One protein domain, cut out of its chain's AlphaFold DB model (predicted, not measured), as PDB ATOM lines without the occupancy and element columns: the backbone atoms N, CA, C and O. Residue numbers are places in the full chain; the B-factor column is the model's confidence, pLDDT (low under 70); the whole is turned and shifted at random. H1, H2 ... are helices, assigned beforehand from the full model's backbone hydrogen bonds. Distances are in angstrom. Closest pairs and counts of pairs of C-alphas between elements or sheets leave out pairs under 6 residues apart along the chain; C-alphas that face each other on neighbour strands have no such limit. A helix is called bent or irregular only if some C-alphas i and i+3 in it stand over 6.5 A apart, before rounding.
ATOM      1  N   SER A  85      -2.264  38.691 -27.521       38.91
ATOM      2  CA  SER A  85      -0.892  38.203 -27.655       38.91
ATOM      3  C   SER A  85      -0.350  38.592 -29.034       38.91
ATOM      4  O   SER A  85      -1.077  38.596 -30.027       38.91
ATOM      5  N   VAL A  86       0.935  38.932 -29.121       37.91
ATOM      6  CA  VAL A  86       1.566  39.341 -30.387       37.91
ATOM      7  C   VAL A  86       1.505  38.218 -31.433       37.91
ATOM      8  O   VAL A  86       1.504  38.522 -32.614       37.91
ATOM      9  N   ASN A  87       1.309  36.950 -31.041       31.88
ATOM     10  CA  ASN A  87       0.964  35.865 -31.968       31.88
ATOM     11  C   ASN A  87      -0.405  36.046 -32.630       31.88
ATOM     12  O   ASN A  87      -0.498  35.829 -33.827       31.88
ATOM     13  N   ALA A  88      -1.438  36.495 -31.908       37.34
ATOM     14  CA  ALA A  88      -2.711  36.867 -32.528       37.34
ATOM     15  C   ALA A  88      -2.537  38.083 -33.445       37.34
ATOM     16  O   ALA A  88      -3.130  38.126 -34.504       37.34
ATOM     17  N   LYS A  89      -1.650  39.022 -33.092       44.78
ATOM     18  CA  LYS A  89      -1.375  40.238 -33.871       44.78
ATOM     19  C   LYS A  89      -0.484  40.010 -35.100       44.78
ATOM     20  O   LYS A  89      -0.602  40.718 -36.089       44.78
ATOM     21  N   PHE A  90       0.398  39.016 -35.040       38.94
ATOM     22  CA  PHE A  90       1.235  38.529 -36.137       38.94
ATOM     23  C   PHE A  90       0.428  37.604 -37.054       38.94
ATOM     24  O   PHE A  90       0.522  37.742 -38.261       38.94
ATOM     25  N   ASN A  91      -0.450  36.767 -36.491       40.12
ATOM     26  CA  ASN A  91      -1.493  36.046 -37.222       40.12
ATOM     27  C   ASN A  91      -2.632  36.959 -37.693       40.12
ATOM     28  O   ASN A  91      -3.469  36.495 -38.430       40.12
ATOM     29  N   GLU A  92      -2.716  38.221 -37.277       44.62
ATOM     30  CA  GLU A  92      -3.645  39.237 -37.808       44.62
ATOM     31  C   GLU A  92      -2.933  40.104 -38.862       44.62
ATOM     32  O   GLU A  92      -3.546  40.518 -39.838       44.62
ATOM     33  N   LEU A  93      -1.610  40.295 -38.731       41.97
ATOM     34  CA  LEU A  93      -0.711  40.797 -39.784       41.97
ATOM     35  C   LEU A  93      -0.512  39.791 -40.939       41.97
ATOM     36  O   LEU A  93      -0.149  40.229 -42.029       41.97
ATOM     37  N   LEU A  94      -0.712  38.492 -40.672       40.16
ATOM     38  CA  LEU A  94      -0.729  37.348 -41.605       40.16
ATOM     39  C   LEU A  94      -2.132  36.690 -41.732       40.16
ATOM     40  O   LEU A  94      -2.239  35.635 -42.350       40.16
ATOM     41  N   GLY A  95      -3.150  37.282 -41.083       39.38
ATOM     42  CA  GLY A  95      -4.583  36.927 -40.978       39.38
ATOM     43  C   GLY A  95      -5.016  35.479 -40.629       39.38
ATOM     44  O   GLY A  95      -4.906  34.565 -41.438       39.38
ATOM     45  N   GLU A  96      -5.741  35.291 -39.512       38.81
ATOM     46  CA  GLU A  96      -6.650  34.137 -39.321       38.81
ATOM     47  C   GLU A  96      -7.892  34.239 -40.235       38.81
ATOM     48  O   GLU A  96      -8.474  33.219 -40.597       38.81
ATOM     49  N   GLU A  97      -8.238  35.442 -40.712       41.75
ATOM     50  CA  GLU A  97      -9.144  35.645 -41.859       41.75
ATOM     51  C   GLU A  97      -8.415  35.548 -43.222       41.75
ATOM     52  O   GLU A  97      -9.051  35.322 -44.252       41.75
ATOM     53  N   GLU A  98      -7.074  35.625 -43.255       41.91
ATOM     54  CA  GLU A  98      -6.244  35.489 -44.472       41.91
ATOM     55  C   GLU A  98      -5.909  34.036 -44.834       41.91
ATOM     56  O   GLU A  98      -5.399  33.792 -45.927       41.91
ATOM     57  N   ALA A  99      -6.329  33.045 -44.040       37.69
ATOM     58  CA  ALA A  99      -6.403  31.655 -44.507       37.69
ATOM     59  C   ALA A  99      -7.289  31.500 -45.771       37.69
ATOM     60  O   ALA A  99      -7.254  30.460 -46.427       37.69
ATOM     61  N   GLN A 100      -8.071  32.531 -46.123       35.28
ATOM     62  CA  GLN A 100      -8.910  32.593 -47.320       35.28
ATOM     63  C   GLN A 100      -8.464  33.642 -48.361       35.28
ATOM     64  O   GLN A 100      -9.101  33.731 -49.410       35.28
ATOM     65  N   ASN A 101      -7.385  34.407 -48.129       37.09
ATOM     66  CA  ASN A 101      -6.855  35.374 -49.104       37.09
ATOM     67  C   ASN A 101      -5.542  34.847 -49.729       37.09
ATOM     68  O   ASN A 101      -4.467  35.059 -49.168       37.09
ATOM     69  N   PRO A 102      -5.600  34.148 -50.880       36.66
ATOM     70  CA  PRO A 102      -4.464  33.397 -51.431       36.66
ATOM     71  C   PRO A 102      -3.227  34.257 -51.745       36.66
ATOM     72  O   PRO A 102      -2.106  33.763 -51.686       36.66
ATOM     73  N   ASN A 103      -3.397  35.560 -51.984       40.16
ATOM     74  CA  ASN A 103      -2.321  36.415 -52.483       40.16
ATOM     75  C   ASN A 103      -1.216  36.733 -51.452       40.16
ATOM     76  O   ASN A 103      -0.070  36.903 -51.858       40.16
ATOM     77  N   LEU A 104      -1.491  36.799 -50.138       39.56
ATOM     78  CA  LEU A 104      -0.442  37.131 -49.147       39.56
ATOM     79  C   LEU A 104       0.377  35.934 -48.683       39.56
ATOM     80  O   LEU A 104       1.598  36.042 -48.531       39.56
ATOM     81  N   ALA A 105      -0.276  34.791 -48.481       43.44
ATOM     82  CA  ALA A 105       0.423  33.545 -48.206       43.44
ATOM     83  C   ALA A 105       1.387  33.218 -49.358       43.44
ATOM     84  O   ALA A 105       2.533  32.861 -49.103       43.44
ATOM     85  N   GLU A 106       0.977  33.451 -50.609       45.47
ATOM     86  CA  GLU A 106       1.831  33.316 -51.796       45.47
ATOM     87  C   GLU A 106       2.985  34.334 -51.843       45.47
ATOM     88  O   GLU A 106       4.087  33.987 -52.269       45.47
ATOM     89  N   MET A 107       2.789  35.567 -51.359       48.56
ATOM     90  CA  MET A 107       3.848  36.592 -51.318       48.56
ATOM     91  C   MET A 107       4.972  36.277 -50.321       48.56
ATOM     92  O   MET A 107       6.127  36.658 -50.545       48.56
ATOM     93  N   HIS A 108       4.650  35.598 -49.219       53.00
ATOM     94  CA  HIS A 108       5.616  35.223 -48.179       53.00
ATOM     95  C   HIS A 108       6.088  33.770 -48.282       53.00
ATOM     96  O   HIS A 108       7.122  33.422 -47.701       53.00
ATOM     97  N   ALA A 109       5.384  32.945 -49.053       56.12
ATOM     98  CA  ALA A 109       5.810  31.602 -49.382       56.12
ATOM     99  C   ALA A 109       7.019  31.615 -50.330       56.12
ATOM    100  O   ALA A 109       7.206  32.450 -51.220       56.12
ATOM    101  N   LEU A 110       7.911  30.664 -50.118       60.16
ATOM    102  CA  LEU A 110       8.883  30.225 -51.097       60.16
ATOM    103  C   LEU A 110       8.135  29.584 -52.285       60.16
ATOM    104  O   LEU A 110       6.966  29.227 -52.155       60.16
ATOM    105  N   PRO A 111       8.779  29.424 -53.457       61.16
ATOM    106  CA  PRO A 111       8.139  28.801 -54.623       61.16
ATOM    107  C   PRO A 111       7.590  27.387 -54.364       61.16
ATOM    108  O   PRO A 111       6.786  26.888 -55.140       61.16
ATOM    109  N   ASP A 112       8.041  26.741 -53.288       65.88
ATOM    110  CA  ASP A 112       7.591  25.435 -52.808       65.88
ATOM    111  C   ASP A 112       6.452  25.512 -51.767       65.88
ATOM    112  O   ASP A 112       6.061  24.488 -51.209       65.88
ATOM    113  N   GLY A 113       5.921  26.707 -51.492       64.12
ATOM    114  CA  GLY A 113       4.857  26.944 -50.518       64.12
ATOM    115  C   GLY A 113       5.332  27.104 -49.070       64.12
ATOM    116  O   GLY A 113       4.506  27.331 -48.186       64.12
ATOM    117  N   THR A 114       6.634  26.989 -48.783       68.50
ATOM    118  CA  THR A 114       7.149  27.073 -47.404       68.50
ATOM    119  C   THR A 114       7.337  28.520 -46.943       68.50
ATOM    120  O   THR A 114       7.677  29.393 -47.732       68.50
ATOM    121  N   GLN A 115       7.115  28.818 -45.660       65.88
ATOM    122  CA  GLN A 115       7.316  30.176 -45.140       65.88
ATOM    123  C   GLN A 115       8.794  30.587 -45.163       65.88
ATOM    124  O   GLN A 115       9.673  29.773 -44.878       65.88
ATOM    125  N   ASP A 116       9.058  31.869 -45.434       71.62
ATOM    126  CA  ASP A 116      10.396  32.461 -45.344       71.62
ATOM    127  C   ASP A 116      11.021  32.206 -43.948       71.62
ATOM    128  O   ASP A 116      10.522  32.730 -42.943       71.62
ATOM    129  N   PRO A 117      12.127  31.439 -43.852       75.75
ATOM    130  CA  PRO A 117      12.769  31.117 -42.578       75.75
ATOM    131  C   PRO A 117      13.197  32.353 -41.776       75.75
ATOM    132  O   PRO A 117      13.263  32.295 -40.545       75.75
ATOM    133  N   VAL A 118      13.468  33.477 -42.452       76.19
ATOM    134  CA  VAL A 118      13.814  34.743 -41.793       76.19
ATOM    135  C   VAL A 118      12.627  35.284 -41.000       76.19
ATOM    136  O   VAL A 118      12.819  35.784 -39.895       76.19
ATOM    137  N   LEU A 119      11.399  35.143 -41.508       75.38
ATOM    138  CA  LEU A 119      10.201  35.598 -40.798       75.38
ATOM    139  C   LEU A 119       9.952  34.772 -39.536       75.38
ATOM    140  O   LEU A 119       9.660  35.346 -38.490       75.38
ATOM    141  N   ILE A 120      10.162  33.454 -39.598       75.75
ATOM    142  CA  ILE A 120      10.060  32.572 -38.425       75.75
ATOM    143  C   ILE A 120      11.091  32.975 -37.362       75.75
ATOM    144  O   ILE A 120      10.779  33.043 -36.170       75.75
ATOM    145  N   LEU A 121      12.329  33.251 -37.781       77.19
ATOM    146  CA  LEU A 121      13.386  33.684 -36.872       77.19
ATOM    147  C   LEU A 121      13.062  35.043 -36.244       77.19
ATOM    148  O   LEU A 121      13.129  35.181 -35.025       77.19
ATOM    149  N   VAL A 122      12.656  36.026 -37.048       76.56
ATOM    150  CA  VAL A 122      12.294  37.361 -36.555       76.56
ATOM    151  C   VAL A 122      11.090  37.297 -35.625       76.56
ATOM    152  O   VAL A 122      11.102  37.963 -34.594       76.56
ATOM    153  N   GLN A 123      10.097  36.454 -35.905       76.88
ATOM    154  CA  GLN A 123       8.974  36.248 -34.994       76.88
ATOM    155  C   GLN A 123       9.463  35.791 -33.617       76.88
ATOM    156  O   GLN A 123       9.014  36.327 -32.609       76.88
ATOM    157  N   ARG A 124      10.422  34.862 -33.544       79.81
ATOM    158  CA  ARG A 124      11.011  34.446 -32.259       79.81
ATOM    159  C   ARG A 124      11.761  35.588 -31.579       79.81
ATOM    160  O   ARG A 124      11.558  35.815 -30.390       79.81
ATOM    161  N   LEU A 125      12.566  36.335 -32.336       78.00
ATOM    162  CA  LEU A 125      13.325  37.480 -31.823       78.00
ATOM    163  C   LEU A 125      12.410  38.593 -31.289       78.00
ATOM    164  O   LEU A 125      12.720  39.221 -30.285       78.00
ATOM    165  N   LEU A 126      11.236  38.797 -31.887       77.69
ATOM    166  CA  LEU A 126      10.221  39.739 -31.403       77.69
ATOM    167  C   LEU A 126       9.529  39.297 -30.104       77.69
ATOM    168  O   LEU A 126       8.751  40.070 -29.554       77.69
ATOM    169  N   HIS A 127       9.782  38.087 -29.609       81.25
ATOM    170  CA  HIS A 127       9.189  37.569 -28.374       81.25
ATOM    171  C   HIS A 127      10.211  37.339 -27.258       81.25
ATOM    172  O   HIS A 127       9.813  36.920 -26.171       81.25
ATOM    173  N   VAL A 128      11.497  37.637 -27.476       84.31
ATOM    174  CA  VAL A 128      12.507  37.460 -26.420       84.31
ATOM    175  C   VAL A 128      12.204  38.358 -25.211       84.31
ATOM    176  O   VAL A 128      11.570  39.411 -25.377       84.31
ATOM    177  N   PRO A 129      12.625  37.973 -23.995       85.06
ATOM    178  CA  PRO A 129      12.530  38.827 -22.813       85.06
ATOM    179  C   PRO A 129      13.284  40.154 -22.988       85.06
ATOM    180  O   PRO A 129      14.245  40.228 -23.747       85.06
ATOM    181  N   GLU A 130      12.901  41.186 -22.228       83.94
ATOM    182  CA  GLU A 130      13.522  42.524 -22.312       83.94
ATOM    183  C   GLU A 130      15.047  42.491 -22.103       83.94
ATOM    184  O   GLU A 130      15.785  43.229 -22.742       83.94
ATOM    185  N   VAL A 131      15.531  41.576 -21.258       88.75
ATOM    186  CA  VAL A 131      16.965  41.400 -20.971       88.75
ATOM    187  C   VAL A 131      17.787  40.900 -22.165       88.75
ATOM    188  O   VAL A 131      18.992  41.107 -22.189       88.75
ATOM    189  N   GLU A 132      17.149  40.265 -23.151       89.62
ATOM    190  CA  GLU A 132      17.779  39.761 -24.384       89.62
ATOM    191  C   GLU A 132      17.452  40.656 -25.595       89.62
ATOM    192  O   GLU A 132      17.853  40.376 -26.727       89.62
ATOM    193  N   TRP A 133      16.685  41.731 -25.381       87.50
ATOM    194  CA  TRP A 133      16.117  42.516 -26.470       87.50
ATOM    195  C   TRP A 133      17.163  43.303 -27.255       87.50
ATOM    196  O   TRP A 133      17.012  43.441 -28.466       87.50
ATOM    197  N   GLU A 134      18.228  43.793 -26.618       87.31
ATOM    198  CA  GLU A 134      19.268  44.555 -27.323       87.31
ATOM    199  C   GLU A 134      19.956  43.718 -28.413       87.31
ATOM    200  O   GLU A 134      20.082  44.180 -29.553       87.31
ATOM    201  N   ASP A 135      20.309  42.469 -28.101       86.38
ATOM    202  CA  ASP A 135      20.933  41.538 -29.047       86.38
ATOM    203  C   ASP A 135      19.942  41.110 -30.137       86.38
ATOM    204  O   ASP A 135      20.231  41.212 -31.334       86.38
ATOM    205  N   ALA A 136      18.723  40.723 -29.745       88.00
ATOM    206  CA  ALA A 136      17.677  40.349 -30.694       88.00
ATOM    207  C   ALA A 136      17.323  41.498 -31.650       88.00
ATOM    208  O   ALA A 136      17.088  41.286 -32.842       88.00
ATOM    209  N   GLN A 137      17.325  42.734 -31.154       86.75
ATOM    210  CA  GLN A 137      17.090  43.923 -31.960       86.75
ATOM    211  C   GLN A 137      18.206  44.149 -32.986       86.75
ATOM    212  O   GLN A 137      17.908  44.561 -34.112       86.75
ATOM    213  N   ALA A 138      19.469  43.907 -32.628       87.38
ATOM    214  CA  ALA A 138      20.588  44.017 -33.561       87.38
ATOM    215  C   ALA A 138      20.462  43.003 -34.712       87.38
ATOM    216  O   ALA A 138      20.665  43.362 -35.877       87.38
ATOM    217  N   ASP A 139      20.034  41.777 -34.409       87.44
ATOM    218  CA  ASP A 139      19.779  40.745 -35.416       87.44
ATOM    219  C   ASP A 139      18.586  41.094 -36.317       87.44
ATOM    220  O   ASP A 139      18.703  41.046 -37.545       87.44
ATOM    221  N   ILE A 140      17.462  41.540 -35.744       85.44
ATOM    222  CA  ILE A 140      16.294  42.025 -36.506       85.44
ATOM    223  C   ILE A 140      16.703  43.160 -37.454       85.44
ATOM    224  O   ILE A 140      16.345  43.157 -38.636       85.44
ATOM    225  N   TRP A 141      17.486  44.119 -36.953       86.94
ATOM    226  CA  TRP A 141      17.998  45.228 -37.751       86.94
ATOM    227  C   TRP A 141      18.844  44.735 -38.924       86.94
ATOM    228  O   TRP A 141      18.688  45.205 -40.054       86.94
ATOM    229  N   ARG A 142      19.727  43.764 -38.669       87.50
ATOM    230  CA  ARG A 142      20.571  43.153 -39.695       87.50
ATOM    231  C   ARG A 142      19.727  42.487 -40.779       87.50
ATOM    232  O   ARG A 142      20.005  42.722 -41.951       87.50
ATOM    233  N   PHE A 143      18.685  41.736 -40.423       86.69
ATOM    234  CA  PHE A 143      17.791  41.121 -41.409       86.69
ATOM    235  C   PHE A 143      17.040  42.155 -42.249       86.69
ATOM    236  O   PHE A 143      16.986  42.023 -43.471       86.69
ATOM    237  N   ALA A 144      16.503  43.210 -41.635       82.06
ATOM    238  CA  ALA A 144      15.813  44.271 -42.370       82.06
ATOM    239  C   ALA A 144      16.741  45.068 -43.309       82.06
ATOM    240  O   ALA A 144      16.304  45.555 -44.356       82.06
ATOM    241  N   ALA A 145      18.018  45.213 -42.944       82.88
ATOM    242  CA  ALA A 145      19.017  45.924 -43.740       82.88
ATOM    243  C   ALA A 145      19.707  45.048 -44.804       82.88
ATOM    244  O   ALA A 145      20.310  45.597 -45.731       82.88
ATOM    245  N   ASP A 146      19.643  43.719 -44.689       86.75
ATOM    246  CA  ASP A 146      20.271  42.800 -45.638       86.75
ATOM    247  C   ASP A 146      19.513  42.789 -46.974       86.75
ATOM    248  O   ASP A 146      18.319  42.500 -47.048       86.75
ATOM    249  N   ARG A 147      20.236  43.071 -48.063       84.44
ATOM    250  CA  ARG A 147      19.711  43.029 -49.436       84.44
ATOM    251  C   ARG A 147      19.345  41.616 -49.892       84.44
ATOM    252  O   ARG A 147      18.623  41.478 -50.874       84.44
ATOM    253  N   LYS A 148      19.855  40.581 -49.221       86.94
ATOM    254  CA  LYS A 148      19.492  39.182 -49.483       86.94
ATOM    255  C   LYS A 148      18.145  38.809 -48.872       86.94
ATOM    256  O   LYS A 148      17.523  37.858 -49.340       86.94
ATOM    257  N   THR A 149      17.692  39.542 -47.856       85.56
ATOM    258  CA  THR A 149      16.343  39.377 -47.319       85.56
ATOM    259  C   THR A 149      15.342  39.811 -48.377       85.56
ATOM    260  O   THR A 149      15.490  40.867 -48.998       85.56
ATOM    261  N   ARG A 150      14.301  38.997 -48.578       84.56
ATOM    262  CA  ARG A 150      13.234  39.300 -49.534       84.56
ATOM    263  C   ARG A 150      12.656  40.692 -49.247       84.56
ATOM    264  O   ARG A 150      12.370  40.987 -48.085       84.56
ATOM    265  N   PRO A 151      12.452  41.540 -50.270       84.88
ATOM    266  CA  PRO A 151      11.976  42.909 -50.077       84.88
ATOM    267  C   PRO A 151      10.712  43.023 -49.213       84.88
ATOM    268  O   PRO A 151      10.685  43.822 -48.282       84.88
ATOM    269  N   TYR A 152       9.709  42.172 -49.448       82.81
ATOM    270  CA  TYR A 152       8.485  42.138 -48.640       82.81
ATOM    271  C   TYR A 152       8.747  41.724 -47.189       82.81
ATOM    272  O   TYR A 152       8.230  42.346 -46.264       82.81
ATOM    273  N   SER A 153       9.610  40.728 -46.968       83.56
ATOM    274  CA  SER A 153      10.005  40.318 -45.620       83.56
ATOM    275  C   SER A 153      10.677  41.471 -44.871       83.56
ATOM    276  O   SER A 153      10.384  41.674 -43.699       83.56
ATOM    277  N   ARG A 154      11.495  42.305 -45.532       88.75
ATOM    278  CA  ARG A 154      12.106  43.494 -44.899       88.75
ATOM    279  C   ARG A 154      11.052  44.461 -44.342       88.75
ATOM    280  O   ARG A 154      11.255  44.985 -43.249       88.75
ATOM    281  N   VAL A 155       9.930  44.661 -45.043       87.25
ATOM    282  CA  VAL A 155       8.810  45.505 -44.580       87.25
ATOM    283  C   VAL A 155       8.158  44.911 -43.332       87.25
ATOM    284  O   VAL A 155       8.006  45.608 -42.329       87.25
ATOM    285  N   VAL A 156       7.845  43.612 -43.356       84.25
ATOM    286  CA  VAL A 156       7.238  42.903 -42.214       84.25
ATOM    287  C   VAL A 156       8.153  42.940 -40.992       84.25
ATOM    288  O   VAL A 156       7.700  43.224 -39.887       84.25
ATOM    289  N   ILE A 157       9.454  42.716 -41.183       86.62
ATOM    290  CA  ILE A 157      10.461  42.766 -40.117       86.62
ATOM    291  C   ILE A 157      10.535  44.174 -39.515       86.62
ATOM    292  O   ILE A 157      10.566  44.318 -38.293       86.62
ATOM    293  N   ALA A 158      10.531  45.217 -40.350       91.19
ATOM    294  CA  ALA A 158      10.560  46.603 -39.896       91.19
ATOM    295  C   ALA A 158       9.281  47.002 -39.133       91.19
ATOM    296  O   ALA A 158       9.377  47.615 -38.067       91.19
ATOM    297  N   SER A 159       8.102  46.597 -39.620       87.06
ATOM    298  CA  SER A 159       6.819  46.807 -38.929       87.06
ATOM    299  C   SER A 159       6.769  46.037 -37.604       87.06
ATOM    300  O   SER A 159       6.419  46.593 -36.563       87.06
ATOM    301  N   GLY A 160       7.240  44.787 -37.598       82.69
ATOM    302  CA  GLY A 160       7.409  43.987 -36.389       82.69
ATOM    303  C   GLY A 160       8.328  44.665 -35.373       82.69
ATOM    304  O   GLY A 160       7.963  44.781 -34.205       82.69
ATOM    305  N   LEU A 161       9.472  45.205 -35.805       87.19
ATOM    306  CA  LEU A 161      10.370  45.955 -34.926       87.19
ATOM    307  C   LEU A 161       9.687  47.190 -34.325       87.19
ATOM    308  O   LEU A 161       9.876  47.463 -33.138       87.19
ATOM    309  N   ALA A 162       8.877  47.906 -35.109       87.88
ATOM    310  CA  ALA A 162       8.158  49.094 -34.650       87.88
ATOM    311  C   ALA A 162       7.206  48.796 -33.478       87.88
ATOM    312  O   ALA A 162       7.020  49.655 -32.620       87.88
ATOM    313  N   THR A 163       6.684  47.565 -33.369       84.31
ATOM    314  CA  THR A 163       5.827  47.154 -32.238       84.31
ATOM    315  C   THR A 163       6.534  47.203 -30.881       84.31
ATOM    316  O   THR A 163       5.880  47.428 -29.866       84.31
ATOM    317  N   ARG A 164       7.859  47.004 -30.856       83.75
ATOM    318  CA  ARG A 164       8.682  47.029 -29.636       83.75
ATOM    319  C   ARG A 164       9.544  48.278 -29.523       83.75
ATOM    320  O   ARG A 164       9.810  48.755 -28.428       83.75
ATOM    321  N   ASN A 165      10.002  48.807 -30.652       88.31
ATOM    322  CA  ASN A 165      10.818  50.008 -30.720       88.31
ATOM    323  C   ASN A 165      10.399  50.836 -31.938       88.31
ATOM    324  O   ASN A 165      10.947  50.673 -33.033       88.31
ATOM    325  N   ILE A 166       9.427  51.725 -31.719       89.44
ATOM    326  CA  ILE A 166       8.827  52.574 -32.758       89.44
ATOM    327  C   ILE A 166       9.914  53.331 -33.520       89.44
ATOM    328  O   ILE A 166       9.952  53.264 -34.742       89.44
ATOM    329  N   THR A 167      10.851  53.975 -32.817       93.12
ATOM    330  CA  THR A 167      11.912  54.777 -33.441       93.12
ATOM    331  C   THR A 167      12.740  53.970 -34.443       93.12
ATOM    332  O   THR A 167      12.927  54.407 -35.578       93.12
ATOM    333  N   LYS A 168      13.230  52.779 -34.062       90.19
ATOM    334  CA  LYS A 168      14.029  51.947 -34.978       90.19
ATOM    335  C   LYS A 168      13.172  51.334 -36.088       90.19
ATOM    336  O   LYS A 168      13.618  51.291 -37.232       90.19
ATOM    337  N   GLY A 169      11.956  50.888 -35.784       91.19
ATOM    338  CA  GLY A 169      11.051  50.327 -36.788       91.19
ATOM    339  C   GLY A 169      10.657  51.343 -37.864       91.19
ATOM    340  O   GLY A 169      10.837  51.076 -39.051       91.19
ATOM    341  N   VAL A 170      10.237  52.546 -37.460       94.56
ATOM    342  CA  VAL A 170       9.942  53.672 -38.365       94.56
ATOM    343  C   VAL A 170      11.167  54.031 -39.203       94.56
ATOM    344  O   VAL A 170      11.060  54.150 -40.420       94.56
ATOM    345  N   MET A 171      12.357  54.114 -38.596       95.50
ATOM    346  CA  MET A 171      13.593  54.394 -39.336       95.50
ATOM    347  C   MET A 171      13.880  53.352 -40.431       95.50
ATOM    348  O   MET A 171      14.330  53.715 -41.521       95.50
ATOM    349  N   LEU A 172      13.618  52.064 -40.183       93.69
ATOM    350  CA  LEU A 172      13.754  51.021 -41.208       93.69
ATOM    351  C   LEU A 172      12.694  51.135 -42.296       93.69
ATOM    352  O   LEU A 172      13.035  51.008 -43.470       93.69
ATOM    353  N   LEU A 173      11.437  51.381 -41.928       95.38
ATOM    354  CA  LEU A 173      10.355  51.550 -42.894       95.38
ATOM    355  C   LEU A 173      10.630  52.738 -43.828       95.38
ATOM    356  O   LEU A 173      10.564  52.567 -45.042       95.38
ATOM    357  N   VAL A 174      11.065  53.888 -43.297       97.50
ATOM    358  CA  VAL A 174      11.506  55.045 -44.104       97.50
ATOM    359  C   VAL A 174      12.671  54.666 -45.015       97.50
ATOM    360  O   VAL A 174      12.691  55.003 -46.197       97.50
ATOM    361  N   ARG A 175      13.654  53.919 -44.497       95.69
ATOM    362  CA  ARG A 175      14.788  53.465 -45.311       95.69
ATOM    363  C   ARG A 175      14.343  52.575 -46.472       95.69
ATOM    364  O   ARG A 175      14.899  52.710 -47.556       95.69
ATOM    365  N   ILE A 176      13.380  51.683 -46.252       94.75
ATOM    366  CA  ILE A 176      12.821  50.815 -47.296       94.75
ATOM    367  C   ILE A 176      12.002  51.643 -48.294       94.75
ATOM    368  O   ILE A 176      12.190  51.485 -49.497       94.75
ATOM    369  N   ALA A 177      11.163  52.569 -47.822       96.31
ATOM    370  CA  ALA A 177      10.368  53.473 -48.659       96.31
ATOM    371  C   ALA A 177      11.230  54.303 -49.630       96.31
ATOM    372  O   ALA A 177      10.852  54.533 -50.782       96.31
ATOM    373  N   ARG A 178      12.426  54.707 -49.192       96.12
ATOM    374  CA  ARG A 178      13.378  55.504 -49.981       96.12
ATOM    375  C   ARG A 178      14.383  54.677 -50.789       96.12
ATOM    376  O   ARG A 178      15.191  55.254 -51.517       96.12
ATOM    377  N   ASP A 179      14.361  53.351 -50.678       94.38
ATOM    378  CA  ASP A 179      15.291  52.464 -51.383       94.38
ATOM    379  C   ASP A 179      14.909  52.378 -52.869       94.38
ATOM    380  O   ASP A 179      14.042  51.604 -53.265       94.38
ATOM    381  N   GLY A 180      15.547  53.208 -53.699       91.81
ATOM    382  CA  GLY A 180      15.253  53.310 -55.133       91.81
ATOM    383  C   GLY A 180      15.578  52.057 -55.956       91.81
ATOM    384  O   GLY A 180      15.180  51.997 -57.112       91.81
ATOM    385  N   GLU A 181      16.272  51.076 -55.374       91.00
ATOM    386  CA  GLU A 181      16.526  49.771 -56.002       91.00
ATOM    387  C   GLU A 181      15.359  48.791 -55.798       91.00
ATOM    388  O   GLU A 181      15.298  47.741 -56.438       91.00
ATOM    389  N   LEU A 182      14.437  49.102 -54.882       89.25
ATOM    390  CA  LEU A 182      13.246  48.298 -54.647       89.25
ATOM    391  C   LEU A 182      12.120  48.702 -55.595       89.25
ATOM    392  O   LEU A 182      11.945  49.873 -55.933       89.25
ATOM    393  N   ALA A 183      11.301  47.716 -55.960       88.25
ATOM    394  CA  ALA A 183      10.066  47.959 -56.691       88.25
ATOM    395  C   ALA A 183       9.181  48.973 -55.943       88.25
ATOM    396  O   ALA A 183       9.063  48.917 -54.714       88.25
ATOM    397  N   SER A 184       8.526  49.857 -56.699       84.56
ATOM    398  CA  SER A 184       7.563  50.857 -56.209       84.56
ATOM    399  C   SER A 184       6.541  50.251 -55.251       84.56
ATOM    400  O   SER A 184       6.300  50.811 -54.189       84.56
ATOM    401  N   MET A 185       6.035  49.058 -55.567       86.06
ATOM    402  CA  MET A 185       5.112  48.292 -54.727       86.06
ATOM    403  C   MET A 185       5.637  48.050 -53.302       86.06
ATOM    404  O   MET A 185       4.942  48.299 -52.322       86.06
ATOM    405  N   VAL A 186       6.890  47.605 -53.159       87.31
ATOM    406  CA  VAL A 186       7.491  47.344 -51.837       87.31
ATOM    407  C   VAL A 186       7.664  48.650 -51.067       87.31
ATOM    408  O   VAL A 186       7.444  48.701 -49.856       87.31
ATOM    409  N   ARG A 187       8.039  49.719 -51.775       95.19
ATOM    410  CA  ARG A 187       8.189  51.057 -51.202       95.19
ATOM    411  C   ARG A 187       6.836  51.588 -50.719       95.19
ATOM    412  O   ARG A 187       6.749  52.008 -49.572       95.19
ATOM    413  N   LEU A 188       5.777  51.471 -51.526       88.44
ATOM    414  CA  LEU A 188       4.393  51.798 -51.157       88.44
ATOM    415  C   LEU A 188       3.936  51.036 -49.916       88.44
ATOM    416  O   LEU A 188       3.375  51.641 -49.007       88.44
TER     417      LEU A 188
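Overview. This is residues 85 to 188 of the 333 residues of an uncharacterized protein of Glycomyces harbinensis (UniProt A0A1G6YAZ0). The longest helix, H4, runs alongside H5 and H6 in an up-and-down bundle, each running against the one before it, and H3 joins them beside H4 and H5, with H5 in the middle of the four. Short H7 packs on the end where H5 begins and H6 ends; H2 lies crosswise near that same end of H5, and H1 sits loosely at the side of H5. The printed part has 104 residues with seven named helices, H1 to H7 in chain order, and no named strand, class all helix. It is compact, with a radius of gyration of the C-alphas of 13.5 A and spans of 37 by 34 by 21 A.

Along the chain. H4 is residues 130 to 145, 22.4 A from first to last C-alpha, beginning at C-alpha 130 (13.522, 42.524, -22.312). It is irregular, with C-alphas 131 and 134 7.5 A apart, and has a kink of 30 degrees near residue 137. H5 is residues 151 to 164, 21.1 A; H6 is residues 166 to 177, 16.0 A; H3 is residues 117 to 125, 12.5 A. H7 is residues 184 to 188, ending at C-alpha 188 (4.393, 51.798, -51.157). H2 is residues 102 to 108. H1 is residues 86 to 93, beginning at C-alpha 86 (1.566, 39.341, -30.387).

Arrangement. H4 and H5 touch as a helical hairpin at a shallow tilt of 24 degrees, opposite ways; the closest C-alphas, of Ala 144 and Arg 154, are 4.6 A apart. H5 is the hub, touching five helices. H5 and H6, also a hairpin, touch at a shallow tilt of 17 degrees, opposite ways, closest at the C-alphas of Ala 162 and Gly 169, 3.8 A. H4 and H6 only just touch, with 3 pairs of C-alphas within 8 A, closest Ala 144 and Leu 172, 7.2 A. H3 and H4, a hairpin, come closest at the C-alphas of Leu 125 and Ala 136, 5.3 A. H3 touches residues 153 to 157 of H5 alone, the same way at a shallow tilt of 6 degrees, closest at the C-alphas of Val 122 and Ile 157, 6.7 A. H7 touches H6, closest at the C-alphas of Ala 177 and Arg 187, 4.1 A. H2 and H5 only just touch, with 3 pairs of C-alphas within 8 A, about perpendicular at 83 degrees, closest His 108 and Ser 153, 7.2 A. H1 touches no helix but is near H5. Every O i to N i+4 pair is within hydrogen-bond range in H1, H2, H3, H6 and H7, against 10 of 12 in H4 and 9 of 10 in H5.

Size, cuts and confidence. The C-alphas farthest apart, of Pro 102 and Val 131, are 38.1 A apart. The printed part has no cut and no long link. The mean pLDDT of the printed part is 74.3, and residues 85 to 115 are under 70.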